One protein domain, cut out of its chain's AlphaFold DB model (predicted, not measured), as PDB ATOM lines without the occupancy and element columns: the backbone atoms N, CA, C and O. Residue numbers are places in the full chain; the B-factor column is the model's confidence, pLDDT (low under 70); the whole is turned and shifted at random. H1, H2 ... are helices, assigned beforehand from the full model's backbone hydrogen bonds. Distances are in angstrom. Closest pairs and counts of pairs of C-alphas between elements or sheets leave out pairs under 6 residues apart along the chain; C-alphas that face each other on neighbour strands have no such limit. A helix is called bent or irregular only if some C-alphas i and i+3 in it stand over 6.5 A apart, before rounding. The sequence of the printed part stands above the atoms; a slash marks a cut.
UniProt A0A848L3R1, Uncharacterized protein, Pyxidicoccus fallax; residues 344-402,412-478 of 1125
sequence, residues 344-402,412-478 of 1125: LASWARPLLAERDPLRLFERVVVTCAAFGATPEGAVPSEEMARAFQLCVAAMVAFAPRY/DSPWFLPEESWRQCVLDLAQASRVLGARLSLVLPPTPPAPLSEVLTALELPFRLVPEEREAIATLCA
ATOM      1  N   LEU A 344      -0.326 131.919  38.782       90.44
ATOM      2  CA  LEU A 344       0.375 131.290  37.659       90.44
ATOM      3  C   LEU A 344      -0.414 130.120  37.024       90.44
ATOM      4  O   LEU A 344      -0.246 129.827  35.837       90.44
ATOM      5  N   ALA A 345      -1.295 129.451  37.779       90.44
ATOM      6  CA  ALA A 345      -2.143 128.385  37.242       90.44
ATOM      7  C   ALA A 345      -3.132 128.881  36.171       90.44
ATOM      8  O   ALA A 345      -3.506 128.094  35.296       90.44
ATOM      9  N   SER A 346      -3.533 130.160  36.214       90.38
ATOM     10  CA  SER A 346      -4.418 130.777  35.215       90.38
ATOM     11  C   SER A 346      -3.767 130.819  33.825       90.38
ATOM     12  O   SER A 346      -4.475 130.752  32.824       90.38
ATOM     13  N   TRP A 347      -2.430 130.819  33.763       92.94
ATOM     14  CA  TRP A 347      -1.631 130.842  32.531       92.94
ATOM     15  C   TRP A 347      -1.180 129.445  32.084       92.94
ATOM     16  O   TRP A 347      -1.152 129.145  30.892       92.94
ATOM     17  N   ALA A 348      -0.888 128.547  33.032       91.75
ATOM     18  CA  ALA A 348      -0.488 127.170  32.729       91.75
ATOM     19  C   ALA A 348      -1.627 126.334  32.111       91.75
ATOM     20  O   ALA A 348      -1.393 125.562  31.176       91.75
ATOM     21  N   ARG A 349      -2.862 126.488  32.612       91.25
ATOM     22  CA  ARG A 349      -4.044 125.737  32.144       91.25
ATOM     23  C   ARG A 349      -4.341 125.950  30.659       91.25
ATOM     24  O   ARG A 349      -4.428 124.947  29.947       91.25
ATOM     25  N   PRO A 350      -4.476 127.196  30.161       91.31
ATOM     26  CA  PRO A 350      -4.754 127.430  28.750       91.31
ATOM     27  C   PRO A 350      -3.666 126.877  27.832       91.31
ATOM     28  O   PRO A 350      -3.991 126.306  26.797       91.31
ATOM     29  N   LEU A 351      -2.387 126.962  28.223       92.38
ATOM     30  CA  LEU A 351      -1.293 126.379  27.445       92.38
ATOM     31  C   LEU A 351      -1.433 124.854  27.302       92.38
ATOM     32  O   LEU A 351      -1.277 124.320  26.208       92.38
ATOM     33  N   LEU A 352      -1.737 124.142  28.391       90.94
ATOM     34  CA  LEU A 352      -1.903 122.683  28.354       90.94
ATOM     35  C   LEU A 352      -3.193 122.237  27.651       90.94
ATOM     36  O   LEU A 352      -3.277 121.095  27.191       90.94
ATOM     37  N   ALA A 353      -4.201 123.108  27.609       90.19
ATOM     38  CA  ALA A 353      -5.459 122.871  26.917       90.19
ATOM     39  C   ALA A 353      -5.400 123.223  25.421       90.19
ATOM     40  O   ALA A 353      -6.284 122.782  24.684       90.19
ATOM     41  N   GLU A 354      -4.392 123.980  24.975       89.50
ATOM     42  CA  GLU A 354      -4.298 124.460  23.598       89.50
ATOM     43  C   GLU A 354      -4.123 123.304  22.610       89.50
ATOM     44  O   GLU A 354      -3.298 122.405  22.789       89.50
ATOM     45  N   ARG A 355      -4.944 123.323  21.563       82.44
ATOM     46  CA  ARG A 355      -4.952 122.339  20.475       82.44
ATOM     47  C   ARG A 355      -4.660 122.971  19.128       82.44
ATOM     48  O   ARG A 355      -4.292 122.238  18.221       82.44
ATOM     49  N   ASP A 356      -4.810 124.286  19.008       81.19
ATOM     50  CA  ASP A 356      -4.435 125.046  17.830       81.19
ATOM     51  C   ASP A 356      -2.904 125.237  17.806       81.19
ATOM     52  O   ASP A 356      -2.342 125.921  18.670       81.19
ATOM     53  N   PRO A 357      -2.200 124.642  16.829       74.69
ATOM     54  CA  PRO A 357      -0.759 124.798  16.666       74.69
ATOM     55  C   PRO A 357      -0.277 126.239  16.544       74.69
ATOM     56  O   PRO A 357       0.823 126.541  17.007       74.69
ATOM     57  N   LEU A 358      -1.058 127.108  15.890       76.81
ATOM     58  CA  LEU A 358      -0.671 128.500  15.677       76.81
ATOM     59  C   LEU A 358      -0.681 129.248  17.006       76.81
ATOM     60  O   LEU A 358       0.274 129.942  17.341       76.81
ATOM     61  N   ARG A 359      -1.712 129.016  17.822       84.81
ATOM     62  CA  ARG A 359      -1.827 129.624  19.152       84.81
ATOM     63  C   ARG A 359      -0.900 129.002  20.178       84.81
ATOM     64  O   ARG A 359      -0.529 129.673  21.135       84.81
ATOM     65  N   LEU A 360      -0.497 127.743  20.002       86.12
ATOM     66  CA  LEU A 360       0.451 127.091  20.906       86.12
ATOM     67  C   LEU A 360       1.761 127.888  20.998       86.12
ATOM     68  O   LEU A 360       2.273 128.105  22.094       86.12
ATOM     69  N   PHE A 361       2.270 128.339  19.849       85.94
ATOM     70  CA  PHE A 361       3.472 129.165  19.703       85.94
ATOM     71  C   PHE A 361       3.371 130.466  20.519       85.94
ATOM     72  O   PHE A 361       4.259 130.772  21.317       85.94
ATOM     73  N   GLU A 362       2.239 131.161  20.399       89.44
ATOM     74  CA  GLU A 362       1.930 132.410  21.102       89.44
ATOM     75  C   GLU A 362       1.757 132.191  22.615       89.44
ATOM     76  O   GLU A 362       2.403 132.851  23.438       89.44
ATOM     77  N   ARG A 363       0.985 131.170  23.007       92.56
ATOM     78  CA  ARG A 363       0.767 130.810  24.414       92.56
ATOM     79  C   ARG A 363       2.036 130.394  25.125       92.56
ATOM     80  O   ARG A 363       2.171 130.694  26.310       92.56
ATOM     81  N   VAL A 364       2.959 129.706  24.451       93.50
ATOM     82  CA  VAL A 364       4.256 129.352  25.044       93.50
ATOM     83  C   VAL A 364       4.992 130.619  25.469       93.50
ATOM     84  O   VAL A 364       5.446 130.679  26.608       93.50
ATOM     85  N   VAL A 365       5.076 131.634  24.604       93.88
ATOM     86  CA  VAL A 365       5.785 132.891  24.906       93.88
ATOM     87  C   VAL A 365       5.120 133.636  26.062       93.88
ATOM     88  O   VAL A 365       5.795 134.037  27.011       93.88
ATOM     89  N   VAL A 366       3.793 133.765  26.025       95.44
ATOM     90  CA  VAL A 366       3.014 134.422  27.086       95.44
ATOM     91  C   VAL A 366       3.168 133.687  28.423       95.44
ATOM     92  O   VAL A 366       3.382 134.311  29.462       95.44
ATOM     93  N   THR A 367       3.139 132.353  28.408       95.94
ATOM     94  CA  THR A 367       3.296 131.536  29.621       95.94
ATOM     95  C   THR A 367       4.728 131.586  30.155       95.94
ATOM     96  O   THR A 367       4.914 131.657  31.368       95.94
ATOM     97  N   CYS A 368       5.750 131.614  29.290       96.25
ATOM     98  CA  CYS A 368       7.134 131.871  29.703       96.25
ATOM     99  C   CYS A 368       7.234 133.206  30.454       96.25
ATOM    100  O   CYS A 368       7.802 133.244  31.541       96.25
ATOM    101  N   ALA A 369       6.619 134.271  29.935       95.94
ATOM    102  CA  ALA A 369       6.612 135.571  30.599       95.94
ATOM    103  C   ALA A 369       5.893 135.539  31.961       95.94
ATOM    104  O   ALA A 369       6.423 136.071  32.936       95.94
ATOM    105  N   ALA A 370       4.753 134.847  32.069       95.69
ATOM    106  CA  ALA A 370       4.081 134.605  33.352       95.69
ATOM    107  C   ALA A 370       5.000 133.875  34.353       95.69
ATOM    108  O   ALA A 370       5.116 134.280  35.510       95.69
ATOM    109  N   PHE A 371       5.718 132.840  33.900       94.88
ATOM    110  CA  PHE A 371       6.701 132.121  34.715       94.88
ATOM    111  C   PHE A 371       7.809 133.051  35.235       94.88
ATOM    112  O   PHE A 371       8.147 132.981  36.420       94.88
ATOM    113  N   GLY A 372       8.328 133.957  34.403       92.38
ATOM    114  CA  GLY A 372       9.371 134.917  34.787       92.38
ATOM    115  C   GLY A 372       8.974 135.896  35.903       92.38
ATOM    116  O   GLY A 372       9.844 136.509  36.514       92.38
ATOM    117  N   ALA A 373       7.679 136.041  36.200       93.12
ATOM    118  CA  ALA A 373       7.163 136.883  37.283       93.12
ATOM    119  C   ALA A 373       6.825 136.117  38.574       93.12
ATOM    120  O   ALA A 373       6.349 136.717  39.538       93.12
ATOM    121  N   THR A 374       7.048 134.799  38.611       90.00
ATOM    122  CA  THR A 374       6.636 133.966  39.750       90.00
ATOM    123  C   THR A 374       7.326 134.426  41.049       90.00
ATOM    124  O   THR A 374       8.560 134.470  41.092       90.00
ATOM    125  N   PRO A 375       6.580 134.723  42.131       86.00
ATOM    126  CA  PRO A 375       7.164 135.189  43.387       86.00
ATOM    127  C   PRO A 375       7.937 134.081  44.111       86.00
ATOM    128  O   PRO A 375       7.547 132.911  44.094       86.00
ATOM    129  N   GLU A 376       9.015 134.449  44.808       82.25
ATOM    130  CA  GLU A 376       9.781 133.509  45.632       82.25
ATOM    131  C   GLU A 376       8.877 132.836  46.684       82.25
ATOM    132  O   GLU A 376       8.149 133.501  47.419       82.25
ATOM    133  N   GLY A 377       8.916 131.500  46.755       74.62
ATOM    134  CA  GLY A 377       8.087 130.709  47.675       74.62
ATOM    135  C   GLY A 377       6.772 130.175  47.092       74.62
ATOM    136  O   GLY A 377       6.052 129.473  47.804       74.62
ATOM    137  N   ALA A 378       6.461 130.442  45.818       80.81
ATOM    138  CA  ALA A 378       5.328 129.806  45.143       80.81
ATOM    139  C   ALA A 378       5.459 128.269  45.146       80.81
ATOM    140  O   ALA A 378       6.524 127.718  44.864       80.81
ATOM    141  N   VAL A 379       4.367 127.562  45.457       78.75
ATOM    142  CA  VAL A 379       4.350 126.091  45.485       78.75
ATOM    143  C   VAL A 379       3.921 125.566  44.111       78.75
ATOM    144  O   VAL A 379       2.750 125.709  43.756       78.75
ATOM    145  N   PRO A 380       4.812 124.917  43.338       81.50
ATOM    146  CA  PRO A 380       4.471 124.426  42.007       81.50
ATOM    147  C   PRO A 380       3.456 123.281  42.078       81.50
ATOM    148  O   PRO A 380       3.704 122.249  42.714       81.50
ATOM    149  N   SER A 381       2.331 123.419  41.379       87.88
ATOM    150  CA  SER A 381       1.438 122.292  41.097       87.88
ATOM    151  C   SER A 381       2.052 121.359  40.036       87.88
ATOM    152  O   SER A 381       2.994 121.724  39.332       87.88
ATOM    153  N   GLU A 382       1.537 120.131  39.912       86.88
ATOM    154  CA  GLU A 382       1.951 119.205  38.839       86.88
ATOM    155  C   GLU A 382       1.643 119.781  37.448       86.88
ATOM    156  O   GLU A 382       2.428 119.654  36.511       86.88
ATOM    157  N   GLU A 383       0.522 120.488  37.345       89.38
ATOM    158  CA  GLU A 383       0.113 121.238  36.164       89.38
ATOM    159  C   GLU A 383       1.149 122.302  35.766       89.38
ATOM    160  O   GLU A 383       1.595 122.317  34.620       89.38
ATOM    161  N   MET A 384       1.620 123.120  36.714       90.25
ATOM    162  CA  MET A 384       2.680 124.103  36.450       90.25
ATOM    163  C   MET A 384       3.981 123.431  35.996       90.25
ATOM    164  O   MET A 384       4.637 123.921  35.081       90.25
ATOM    165  N   ALA A 385       4.350 122.292  36.593       87.88
ATOM    166  CA  ALA A 385       5.547 121.555  36.191       87.88
ATOM    167  C   ALA A 385       5.445 121.028  34.747       87.88
ATOM    168  O   ALA A 385       6.414 121.116  33.993       87.88
ATOM    169  N   ARG A 386       4.267 120.535  34.336       88.62
ATOM    170  CA  ARG A 386       4.012 120.096  32.954       88.62
ATOM    171  C   ARG A 386       4.046 121.256  31.962       88.62
ATOM    172  O   ARG A 386       4.652 121.117  30.903       88.62
ATOM    173  N   ALA A 387       3.436 122.391  32.306       91.69
ATOM    174  CA  ALA A 387       3.476 123.596  31.479       91.69
ATOM    175  C   ALA A 387       4.915 124.112  31.318       91.69
ATOM    176  O   ALA A 387       5.356 124.370  30.202       91.69
ATOM    177  N   PHE A 388       5.686 124.148  32.409       92.06
ATOM    178  CA  PHE A 388       7.100 124.521  32.378       92.06
ATOM    179  C   PHE A 388       7.911 123.594  31.457       92.06
ATOM    180  O   PHE A 388       8.679 124.064  30.622       92.06
ATOM    181  N   GLN A 389       7.716 122.273  31.550       90.25
ATOM    182  CA  GLN A 389       8.387 121.310  30.668       90.25
ATOM    183  C   GLN A 389       8.017 121.492  29.192       90.25
ATOM    184  O   GLN A 389       8.890 121.372  28.334       90.25
ATOM    185  N   LEU A 390       6.752 121.802  28.892       91.00
ATOM    186  CA  LEU A 390       6.308 122.119  27.535       91.00
ATOM    187  C   LEU A 390       6.989 123.396  27.011       91.00
ATOM    188  O   LEU A 390       7.481 123.386  25.886       91.00
ATOM    189  N   CYS A 391       7.107 124.445  27.833       93.69
ATOM    190  CA  CYS A 391       7.847 125.663  27.485       93.69
ATOM    191  C   CYS A 391       9.333 125.380  27.202       93.69
ATOM    192  O   CYS A 391       9.850 125.816  26.176       93.69
ATOM    193  N   VAL A 392      10.019 124.603  28.052       92.56
ATOM    194  CA  VAL A 392      11.425 124.214  27.814       92.56
ATOM    195  C   VAL A 392      11.557 123.405  26.520       92.56
ATOM    196  O   VAL A 392      12.442 123.675  25.708       92.56
ATOM    197  N   ALA A 393      10.666 122.435  26.291       90.38
ATOM    198  CA  ALA A 393      10.664 121.643  25.064       90.38
ATOM    199  C   ALA A 393      10.435 122.516  23.819       90.38
ATOM    200  O   ALA A 393      11.085 122.294  22.798       90.38
ATOM    201  N   ALA A 394       9.575 123.534  23.910       90.44
ATOM    202  CA  ALA A 394       9.349 124.499  22.840       90.44
ATOM    203  C   ALA A 394      10.589 125.366  22.569       90.44
ATOM    204  O   ALA A 394      10.938 125.554  21.407       90.44
ATOM    205  N   MET A 395      11.310 125.821  23.603       91.25
ATOM    206  CA  MET A 395      12.569 126.566  23.417       91.25
ATOM    207  C   MET A 395      13.640 125.731  22.712       91.25
ATOM    208  O   MET A 395      14.409 126.266  21.916       91.25
ATOM    209  N   VAL A 396      13.682 124.423  22.973       88.50
ATOM    210  CA  VAL A 396      14.587 123.491  22.286       88.50
ATOM    211  C   VAL A 396      14.132 123.228  20.846       88.50
ATOM    212  O   VAL A 396      14.955 123.227  19.933       88.50
ATOM    213  N   ALA A 397      12.838 122.996  20.625       83.88
ATOM    214  CA  ALA A 397      12.296 122.657  19.309       83.88
ATOM    215  C   ALA A 397      12.328 123.834  18.322       83.88
ATOM    216  O   ALA A 397      12.635 123.642  17.146       83.88
ATOM    217  N   PHE A 398      12.042 125.042  18.809       80.12
ATOM    218  CA  PHE A 398      11.920 126.261  18.008       80.12
ATOM    219  C   PHE A 398      13.079 127.234  18.223       80.12
ATOM    220  O   PHE A 398      12.911 128.446  18.073       80.12
ATOM    221  N   ALA A 399      14.257 126.710  18.568       82.31
ATOM    222  CA  ALA A 399      15.460 127.522  18.656       82.31
ATOM    223  C   ALA A 399      15.716 128.254  17.317       82.31
ATOM    224  O   ALA A 399      15.606 127.633  16.251       82.31
ATOM    225  N   PRO A 400      16.037 129.560  17.353       78.62
ATOM    226  CA  PRO A 400      16.256 130.362  16.156       78.62
ATOM    227  C   PRO A 400      17.393 129.800  15.294       78.62
ATOM    228  O   PRO A 400      18.315 129.136  15.776       78.62
ATOM    229  N   ARG A 401      17.321 130.058  13.984       67.31
ATOM    230  CA  ARG A 401      18.371 129.672  13.036       67.31
ATOM    231  C   ARG A 401      19.635 130.490  13.318       67.31
ATOM    232  O   ARG A 401      19.562 131.709  13.387       67.31
ATOM    233  N   TYR A 402      20.797 129.841  13.362       58.62
ATOM    234  CA  TYR A 402      22.048 130.534  13.060       58.62
ATOM    235  C   TYR A 402      22.334 130.433  11.553       58.62
ATOM    236  O   TYR A 402      22.369 129.332  10.995       58.62
ATOM    237  N   ASP A 412      13.400 131.566   6.094       59.03
ATOM    238  CA  ASP A 412      13.080 131.800   7.506       59.03
ATOM    239  C   ASP A 412      11.666 131.296   7.789       59.03
ATOM    240  O   ASP A 412      10.668 131.952   7.497       59.03
ATOM    241  N   SER A 413      11.576 130.074   8.308       66.94
ATOM    242  CA  SER A 413      10.291 129.512   8.675       66.94
ATOM    243  C   SER A 413       9.724 130.322   9.850       66.94
ATOM    244  O   SER A 413      10.377 130.420  10.892       66.94
ATOM    245  N   PRO A 414       8.512 130.885   9.731       71.19
ATOM    246  CA  PRO A 414       7.879 131.688  10.781       71.19
ATOM    247  C   PRO A 414       7.548 130.910  12.062       71.19
ATOM    248  O   PRO A 414       7.117 131.511  13.039       71.19
ATOM    249  N   TRP A 415       7.763 129.590  12.077       76.88
ATOM    250  CA  TRP A 415       7.626 128.736  13.259       76.88
ATOM    251  C   TRP A 415       8.792 128.858  14.247       76.88
ATOM    252  O   TRP A 415       8.717 128.314  15.346       76.88
ATOM    253  N   PHE A 416       9.883 129.532  13.881       80.19
ATOM    254  CA  PHE A 416      10.982 129.811  14.806       80.19
ATOM    255  C   PHE A 416      10.750 131.149  15.505       80.19
ATOM    256  O   PHE A 416      10.370 132.139  14.878       80.19
ATOM    257  N   LEU A 417      10.972 131.182  16.822       77.25
ATOM    258  CA  LEU A 417      10.798 132.414  17.587       77.25
ATOM    259  C   LEU A 417      11.867 133.445  17.188       77.25
ATOM    260  O   LEU A 417      13.033 133.070  17.039       77.25
ATOM    261  N   PRO A 418      11.512 134.743  17.080       80.06
ATOM    262  CA  PRO A 418      12.498 135.808  16.951       80.06
ATOM    263  C   PRO A 418      13.544 135.707  18.060       80.06
ATOM    264  O   PRO A 418      13.201 135.423  19.213       80.06
ATOM    265  N   GLU A 419      14.809 135.965  17.733       83.50
ATOM    266  CA  GLU A 419      15.933 135.658  18.626       83.50
ATOM    267  C   GLU A 419      15.822 136.371  19.988       83.50
ATOM    268  O   GLU A 419      16.139 135.793  21.026       83.50
ATOM    269  N   GLU A 420      15.287 137.595  20.008       82.50
ATOM    270  CA  GLU A 420      15.004 138.356  21.233       82.50
ATOM    271  C   GLU A 420      13.878 137.748  22.079       82.50
ATOM    272  O   GLU A 420      14.002 137.656  23.300       82.50
ATOM    273  N   SER A 421      12.784 137.310  21.447       85.69
ATOM    274  CA  SER A 421      11.654 136.686  22.155       85.69
ATOM    275  C   SER A 421      12.064 135.342  22.744       85.69
ATOM    276  O   SER A 421      11.738 135.036  23.890       85.69
ATOM    277  N   TRP A 422      12.837 134.567  21.979       89.62
ATOM    278  CA  TRP A 422      13.409 133.309  22.434       89.62
ATOM    279  C   TRP A 422      14.362 133.525  23.619       89.62
ATOM    280  O   TRP A 422      14.196 132.889  24.658       89.62
ATOM    281  N   ARG A 423      15.293 134.488  23.525       89.31
ATOM    282  CA  ARG A 423      16.182 134.880  24.636       89.31
ATOM    283  C   ARG A 423      15.395 135.267  25.887       89.31
ATOM    284  O   ARG A 423      15.682 134.752  26.966       89.31
ATOM    285  N   GLN A 424      14.383 136.123  25.758       89.69
ATOM    286  CA  GLN A 424      13.568 136.522  26.906       89.69
ATOM    287  C   GLN A 424      12.868 135.314  27.546       89.69
ATOM    288  O   GLN A 424      12.914 135.170  28.762       89.69
ATOM    289  N   CYS A 425      12.313 134.395  26.749       93.31
ATOM    290  CA  CYS A 425      11.716 133.164  27.272       93.31
ATOM    291  C   CYS A 425      12.730 132.299  28.036       93.31
ATOM    292  O   CYS A 425      12.402 131.770  29.095       93.31
ATOM    293  N   VAL A 426      13.965 132.171  27.537       93.25
ATOM    294  CA  VAL A 426      15.035 131.438  28.236       93.25
ATOM    295  C   VAL A 426      15.345 132.082  29.589       93.25
ATOM    296  O   VAL A 426      15.449 131.363  30.583       93.25
ATOM    297  N   LEU A 427      15.461 133.413  29.657       91.50
ATOM    298  CA  LEU A 427      15.666 134.136  30.921       91.50
ATOM    299  C   LEU A 427      14.498 133.934  31.891       91.50
ATOM    300  O   LEU A 427      14.725 133.691  33.075       91.50
ATOM    301  N   ASP A 428      13.267 133.986  31.390       92.94
ATOM    302  CA  ASP A 428      12.061 133.884  32.210       92.94
ATOM    303  C   ASP A 428      11.909 132.490  32.813       92.94
ATOM    304  O   ASP A 428      11.663 132.338  34.011       92.94
ATOM    305  N   LEU A 429      12.154 131.454  32.007       94.25
ATOM    306  CA  LEU A 429      12.195 130.076  32.483       94.25
ATOM    307  C   LEU A 429      13.347 129.869  33.472       94.25
ATOM    308  O   LEU A 429      13.152 129.219  34.503       94.25
ATOM    309  N   ALA A 430      14.520 130.459  33.216       92.38
ATOM    310  CA  ALA A 430      15.670 130.350  34.108       92.38
ATOM    311  C   ALA A 430      15.371 130.942  35.494       92.38
ATOM    312  O   ALA A 430      15.664 130.316  36.516       92.38
ATOM    313  N   GLN A 431      14.727 132.113  35.532       89.00
ATOM    314  CA  GLN A 431      14.270 132.760  36.763       89.00
ATOM    315  C   GLN A 431      13.199 131.928  37.475       89.00
ATOM    316  O   GLN A 431      13.296 131.702  38.684       89.00
ATOM    317  N   ALA A 432      12.219 131.409  36.735       90.50
ATOM    318  CA  ALA A 432      11.162 130.569  37.283       90.50
ATOM    319  C   ALA A 432      11.694 129.244  37.848       90.50
ATOM    320  O   ALA A 432      11.213 128.767  38.875       90.50
ATOM    321  N   SER A 433      12.729 128.663  37.230       90.19
ATOM    322  CA  SER A 433      13.359 127.416  37.681       90.19
ATOM    323  C   SER A 433      13.836 127.494  39.133       90.19
ATOM    324  O   SER A 433      13.705 126.520  39.881       90.19
ATOM    325  N   ARG A 434      14.315 128.670  39.555       83.81
ATOM    326  CA  ARG A 434      14.722 128.960  40.936       83.81
ATOM    327  C   ARG A 434      13.579 128.830  41.933       83.81
ATOM    328  O   ARG A 434      13.772 128.304  43.026       83.81
ATOM    329  N   VAL A 435      12.398 129.294  41.545       81.19
ATOM    330  CA  VAL A 435      11.209 129.328  42.400       81.19
ATOM    331  C   VAL A 435      10.509 127.971  42.418       81.19
ATOM    332  O   VAL A 435      10.188 127.445  43.479       81.19
ATOM    333  N   LEU A 436      10.322 127.370  41.243       80.75
ATOM    334  CA  LEU A 436       9.634 126.087  41.081       80.75
ATOM    335  C   LEU A 436      10.500 124.910  41.561       80.75
ATOM    336  O   LEU A 436       9.984 123.857  41.943       80.75
ATOM    337  N   GLY A 437      11.823 125.091  41.584       67.88
ATOM    338  CA  GLY A 437      12.739 124.319  42.411       67.88
ATOM    339  C   GLY A 437      12.516 122.808  42.330       67.88
ATOM    340  O   GLY A 437      12.583 122.207  41.257       67.88
ATOM    341  N   ALA A 438      12.285 122.185  43.486       61.50
ATOM    342  CA  ALA A 438      12.428 120.745  43.709       61.50
ATOM    343  C   ALA A 438      11.473 119.813  42.930       61.50
ATOM    344  O   ALA A 438      11.776 118.626  42.840       61.50
ATOM    345  N   ARG A 439      10.351 120.295  42.366       68.12
ATOM    346  CA  ARG A 439       9.420 119.442  41.585       68.12
ATOM    347  C   ARG A 439       9.761 119.343  40.099       68.12
ATOM    348  O   ARG A 439       9.195 118.504  39.402       68.12
ATOM    349  N   LEU A 440      10.674 120.176  39.607       77.75
ATOM    350  CA  LEU A 440      11.066 120.155  38.204       77.75
ATOM    351  C   LEU A 440      12.075 119.033  37.931       77.75
ATOM    352  O   LEU A 440      13.138 118.973  38.555       77.75
ATOM    353  N   SER A 441      11.745 118.181  36.958       73.12
ATOM    354  CA  SER A 441      12.674 117.241  36.323       73.12
ATOM    355  C   SER A 441      13.159 117.821  34.997       73.12
ATOM    356  O   SER A 441      12.339 118.249  34.182       73.12
ATOM    357  N   LEU A 442      14.477 117.795  34.776       72.38
ATOM    358  CA  LEU A 442      15.121 118.229  33.529       72.38
ATOM    359  C   LEU A 442      15.231 117.101  32.487       72.38
ATOM    360  O   LEU A 442      15.976 117.195  31.513       72.38
ATOM    361  N   VAL A 443      14.544 115.977  32.693       71.94
ATOM    362  CA  VAL A 443      14.534 114.896  31.705       71.94
ATOM    363  C   VAL A 443      13.649 115.323  30.538       71.94
ATOM    364  O   VAL A 443      12.426 115.216  30.611       71.94
ATOM    365  N   LEU A 444      14.275 115.824  29.471       68.38
ATOM    366  CA  LEU A 444      13.581 116.055  28.212       68.38
ATOM    367  C   LEU A 444      13.328 114.709  27.524       68.38
ATOM    368  O   LEU A 444      14.279 113.951  27.312       68.38
ATOM    369  N   PRO A 445      12.072 114.388  27.175       67.69
ATOM    370  CA  PRO A 445      11.789 113.218  26.359       67.69
ATOM    371  C   PRO A 445      12.426 113.372  24.962       67.69
ATOM    372  O   PRO A 445      12.565 114.494  24.469       67.69
ATOM    373  N   PRO A 446      12.808 112.262  24.294       67.69
ATOM    374  CA  PRO A 446      13.405 112.305  22.954       67.69
ATOM    375  C   PRO A 446      12.456 112.921  21.919       67.69
ATOM    376  O   PRO A 446      12.899 113.549  20.959       67.69
ATOM    377  N   THR A 447      11.152 112.765  22.142       72.81
ATOM    378  CA  THR A 447      10.081 113.433  21.411       72.81
ATOM    379  C   THR A 447       9.415 114.470  22.313       72.81
ATOM    380  O   THR A 447       9.078 114.151  23.455       72.81
ATOM    381  N   PRO A 448       9.200 115.708  21.841       78.81
ATOM    382  CA  PRO A 448       8.525 116.724  22.639       78.81
ATOM    383  C   PRO A 448       7.082 116.306  22.981       78.81
ATOM    384  O   PRO A 448       6.458 115.551  22.228       78.81
ATOM    385  N   PRO A 449       6.523 116.777  24.107       81.75
ATOM    386  CA  PRO A 449       5.151 116.453  24.495       81.75
ATOM    387  C   PRO A 449       4.127 116.986  23.478       81.75
ATOM    388  O   PRO A 449       4.371 117.984  22.809       81.75
ATOM    389  N   ALA A 450       2.966 116.337  23.357       76.69
ATOM    390  CA  ALA A 450       1.848 116.885  22.582       76.69
ATOM    391  C   ALA A 450       1.336 118.194  23.233       76.69
ATOM    392  O   ALA A 450       1.336 118.274  24.467       76.69
ATOM    393  N   PRO A 451       0.917 119.211  22.449       78.81
ATOM    394  CA  PRO A 451       0.713 119.179  20.991       78.81
ATOM    395  C   PRO A 451       1.986 119.441  20.167       78.81
ATOM    396  O   PRO A 451       1.982 119.264  18.955       78.81
ATOM    397  N   LEU A 452       3.099 119.824  20.801       82.88
ATOM    398  CA  LEU A 452       4.325 120.245  20.114       82.88
ATOM    399  C   LEU A 452       4.887 119.176  19.156       82.88
ATOM    400  O   LEU A 452       5.309 119.501  18.048       82.88
ATOM    401  N   SER A 453       4.869 117.897  19.542       83.19
ATOM    402  CA  SER A 453       5.299 116.810  18.646       83.19
ATOM    403  C   SER A 453       4.410 116.630  17.420       83.19
ATOM    404  O   SER A 453       4.930 116.282  16.360       83.19
ATOM    405  N   GLU A 454       3.104 116.875  17.529       84.12
ATOM    406  CA  GLU A 454       2.166 116.766  16.404       84.12
ATOM    407  C   GLU A 454       2.478 117.838  15.358       84.12
ATOM    408  O   GLU A 454       2.601 117.527  14.176       84.12
ATOM    409  N   VAL A 455       2.734 119.071  15.810       82.56
ATOM    410  CA  VAL A 455       3.121 120.202  14.953       82.56
ATOM    411  C   VAL A 455       4.447 119.937  14.246       82.56
ATOM    412  O   VAL A 455       4.529 120.048  13.024       82.56
ATOM    413  N   LEU A 456       5.481 119.523  14.987       80.94
ATOM    414  CA  LEU A 456       6.795 119.227  14.404       80.94
ATOM    415  C   LEU A 456       6.732 118.080  13.391       80.94
ATOM    416  O   LEU A 456       7.418 118.127  12.371       80.94
ATOM    417  N   THR A 457       5.896 117.071  13.650       83.38
ATOM    418  CA  THR A 457       5.701 115.930  12.744       83.38
ATOM    419  C   THR A 457       4.921 116.336  11.494       83.38
ATOM    420  O   THR A 457       5.300 115.956  10.387       83.38
ATOM    421  N   ALA A 458       3.852 117.126  11.642       82.88
ATOM    422  CA  ALA A 458       3.043 117.609  10.524       82.88
ATOM    423  C   ALA A 458       3.843 118.538   9.599       82.88
ATOM    424  O   ALA A 458       3.776 118.412   8.378       82.88
ATOM    425  N   LEU A 459       4.654 119.418  10.186       81.06
ATOM    426  CA  LEU A 459       5.555 120.309   9.460       81.06
ATOM    427  C   LEU A 459       6.864 119.628   9.039       81.06
ATOM    428  O   LEU A 459       7.691 120.290   8.432       81.06
ATOM    429  N   GLU A 460       7.085 118.353   9.382       78.31
ATOM    430  CA  GLU A 460       8.336 117.601   9.170       78.31
ATOM    431  C   GLU A 460       9.592 118.449   9.449       78.31
ATOM    432  O   GLU A 460      10.562 118.448   8.684       78.31
ATOM    433  N   LEU A 461       9.547 119.235  10.528       74.88
ATOM    434  CA  LEU A 461      10.655 120.102  10.901       74.88
ATOM    435  C   LEU A 461      11.779 119.223  11.460       74.88
ATOM    436  O   LEU A 461      11.552 118.482  12.423       74.88
ATOM    437  N   PRO A 462      12.998 119.276  10.891       68.50
ATOM    438  CA  PRO A 462      14.107 118.515  11.435       68.50
ATOM    439  C   PRO A 462      14.456 119.066  12.815       68.50
ATOM    440  O   PRO A 462      14.434 120.278  13.043       68.50
ATOM    441  N   PHE A 463      14.861 118.191  13.734       68.00
ATOM    442  CA  PHE A 463      15.503 118.673  14.946       68.00
ATOM    443  C   PHE A 463      16.840 119.327  14.575       68.00
ATOM    444  O   PHE A 463      17.800 118.640  14.225       68.00
ATOM    445  N   ARG A 464      16.895 120.658  14.647       71.69
ATOM    446  CA  ARG A 464      18.049 121.461  14.202       71.69
ATOM    447  C   ARG A 464      19.267 121.357  15.119       71.69
ATOM    448  O   ARG A 464      20.385 121.627  14.687       71.69
ATOM    449  N   LEU A 465      19.026 120.970  16.367       78.00
ATOM    450  CA  LEU A 465      20.025 120.908  17.425       78.00
ATOM    451  C   LEU A 465      20.531 119.482  17.622       78.00
ATOM    452  O   LEU A 465      19.729 118.534  17.673       78.00
ATOM    453  N   VAL A 466      21.842 119.333  17.801       83.12
ATOM    454  CA  VAL A 466      22.430 118.061  18.252       83.12
ATOM    455  C   VAL A 466      22.063 117.797  19.723       83.12
ATOM    456  O   VAL A 466      21.693 118.739  20.430       83.12
ATOM    457  N   PRO A 467      22.093 116.541  20.209       85.19
ATOM    458  CA  PRO A 467      21.680 116.211  21.576       85.19
ATOM    459  C   PRO A 467      22.328 117.087  22.659       85.19
ATOM    460  O   PRO A 467      21.638 117.529  23.578       85.19
ATOM    461  N   GLU A 468      23.609 117.417  22.505       85.12
ATOM    462  CA  GLU A 468      24.376 118.248  23.436       85.12
ATOM    463  C   GLU A 468      23.857 119.695  23.480       85.12
ATOM    464  O   GLU A 468      23.763 120.297  24.548       85.12
ATOM    465  N   GLU A 469      23.469 120.254  22.331       86.38
ATOM    466  CA  GLU A 469      22.888 121.601  22.237       86.38
ATOM    467  C   GLU A 469      21.487 121.643  22.854       86.38
ATOM    468  O   GLU A 469      21.143 122.601  23.548       86.38
ATOM    469  N   ARG A 470      20.686 120.587  22.655       87.19
ATOM    470  CA  ARG A 470      19.357 120.467  23.280       87.19
ATOM    471  C   ARG A 470      19.470 120.437  24.797       87.19
ATOM    472  O   ARG A 470      18.724 121.137  25.479       87.19
ATOM    473  N   GLU A 471      20.404 119.647  25.319       88.62
ATOM    474  CA  GLU A 471      20.656 119.566  26.756       88.62
ATOM    475  C   GLU A 471      21.174 120.895  27.315       88.62
ATOM    476  O   GLU A 471      20.755 121.316  28.398       88.62
ATOM    477  N   ALA A 472      22.016 121.605  26.563       89.81
ATOM    478  CA  ALA A 472      22.508 122.909  26.974       89.81
ATOM    479  C   ALA A 472      21.402 123.978  27.004       89.81
ATOM    480  O   ALA A 472      21.302 124.711  27.985       89.81
ATOM    481  N   ILE A 473      20.506 124.029  26.012       90.62
ATOM    482  CA  ILE A 473      19.348 124.944  26.034       90.62
ATOM    483  C   ILE A 473      18.385 124.594  27.171       90.62
ATOM    484  O   ILE A 473      17.916 125.486  27.877       90.62
ATOM    485  N   ALA A 474      18.131 123.304  27.406       91.38
ATOM    486  CA  ALA A 474      17.333 122.867  28.549       91.38
ATOM    487  C   ALA A 474      17.946 123.342  29.873       91.38
ATOM    488  O   ALA A 474      17.242 123.839  30.750       91.38
ATOM    489  N   THR A 475      19.271 123.235  29.990       91.62
ATOM    490  CA  THR A 475      20.039 123.693  31.151       91.62
ATOM    491  C   THR A 475      19.982 125.213  31.311       91.62
ATOM    492  O   THR A 475      19.815 125.684  32.434       91.62
ATOM    493  N   LEU A 476      20.028 125.982  30.216       91.94
ATOM    494  CA  LEU A 476      19.828 127.436  30.244       91.94
ATOM    495  C   LEU A 476      18.433 127.815  30.752       91.94
ATOM    496  O   LEU A 476      18.311 128.745  31.542       91.94
ATOM    497  N   CYS A 477      17.394 127.086  30.334       92.81
ATOM    498  CA  CYS A 477      16.016 127.347  30.752       92.81
ATOM    499  C   CYS A 477      15.724 126.874  32.184       92.81
ATOM    500  O   CYS A 477      14.807 127.377  32.818       92.81
ATOM    501  N   ALA A 478      16.447 125.876  32.696       92.12
ATOM    502  CA  ALA A 478      16.170 125.276  34.000       92.12
ATOM    503  C   ALA A 478      17.439 125.006  34.832       92.12
ATOM    504  O   ALA A 478      17.702 123.861  35.230       92.12
TER     505      ALA A 478
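What this domain is: This is residues 344 to 402 and 412 to 478 of the 1125 residues of an uncharacterized protein of Pyxidicoccus fallax (UniProt A0A848L3R1). Helix H3 is the core of a compact helical body, with the hairpin of H1 and H2 packed on one side of it and H6 crossing it on the other. H4, the longest helix, runs beside H3 and packs on H2 and H6 as well, while short H5 lies at one end of the body. The printed part has 126 residues with six named helices, H1 to H6 in order along the chain, and no named strand; the class is all helix, and the packing is part aligned and part crossed. The whole is compact, with a radius of gyration of the C-alphas of 13.4 A, and spans 40 by 29 by 26 A.

How they stand to each other: H1, residues 345 to 353, and H2, residues 357 to 372, form a helical hairpin over a tight link. They touch at a shallow tilt of 23 degrees, opposite ways, and their closest C-alphas, of Leu 351 and Arg 363, are 5.8 A apart. H3, residues 382 to 397, is with H2 the hub, each touching four other helices. With residues 383 to 387 alone H3 touches H1 at a steep tilt of 59 degrees; the closest C-alphas, of Ala 348 and Ala 387, are 5.5 A apart. H2 and H3 touch at a steep tilt of 65 degrees, closest at the C-alphas of Val 364 and Cys 391, 5.7 A. H4, residues 419 to 439, touches H2 at the C-alphas of Gly 372 and Asp 428, 3.9 A apart. H4 touches H3 at 33 degrees, a shallow tilt only just short of steep, closest at the C-alphas of Met 395 and Trp 422, 6.9 A. H5, residues 452 to 458, only just touches H2, with 3 pairs of C-alphas within 8 A, the closest being Pro 357 and Val 455 at 6.3 A. H6, residues 467 to 477, touches H3 at the C-alphas of Val 396 and Arg 470, 5.7 A apart, and stands about perpendicular to H4 at 75 degrees, touching it at the C-alphas of Ala 430 and Cys 477, 4.5 A apart. H1 and H6 are apart. Every O i to N i+4 pair is within hydrogen-bond range in H3, H5 and H6; the counts are 3 of 5 in H1, 10 of 12 in H2 and 13 of 17 in H4.

Where its parts are: H1 begins at C-alpha 345 (-2.143, 128.385, 37.242). From first to last C-alpha H2 measures 23.1 A, H3 22.4 A and H4 28.9 A. H4 has a kink of 55 degrees near residue 433 and is irregular, with C-alphas 435 and 438 8.8 A apart. H6, 15.5 A long, ends at C-alpha 477 (16.016, 127.347, 30.752).

The domain as a whole: The C-alphas farthest apart, of Gly 377 and Glu 460, are 40.7 A apart. Residues 403 to 411 are not printed, and C-alphas 402 and 412 across the cut are 10.6 A apart. The link from H4 to H5, residues 440 to 451, is long. The mean pLDDT of the printed part is 84.3; residues 401 to 402, 412 to 413, 437 to 439, 444 to 446 and 462 to 463 are under 70.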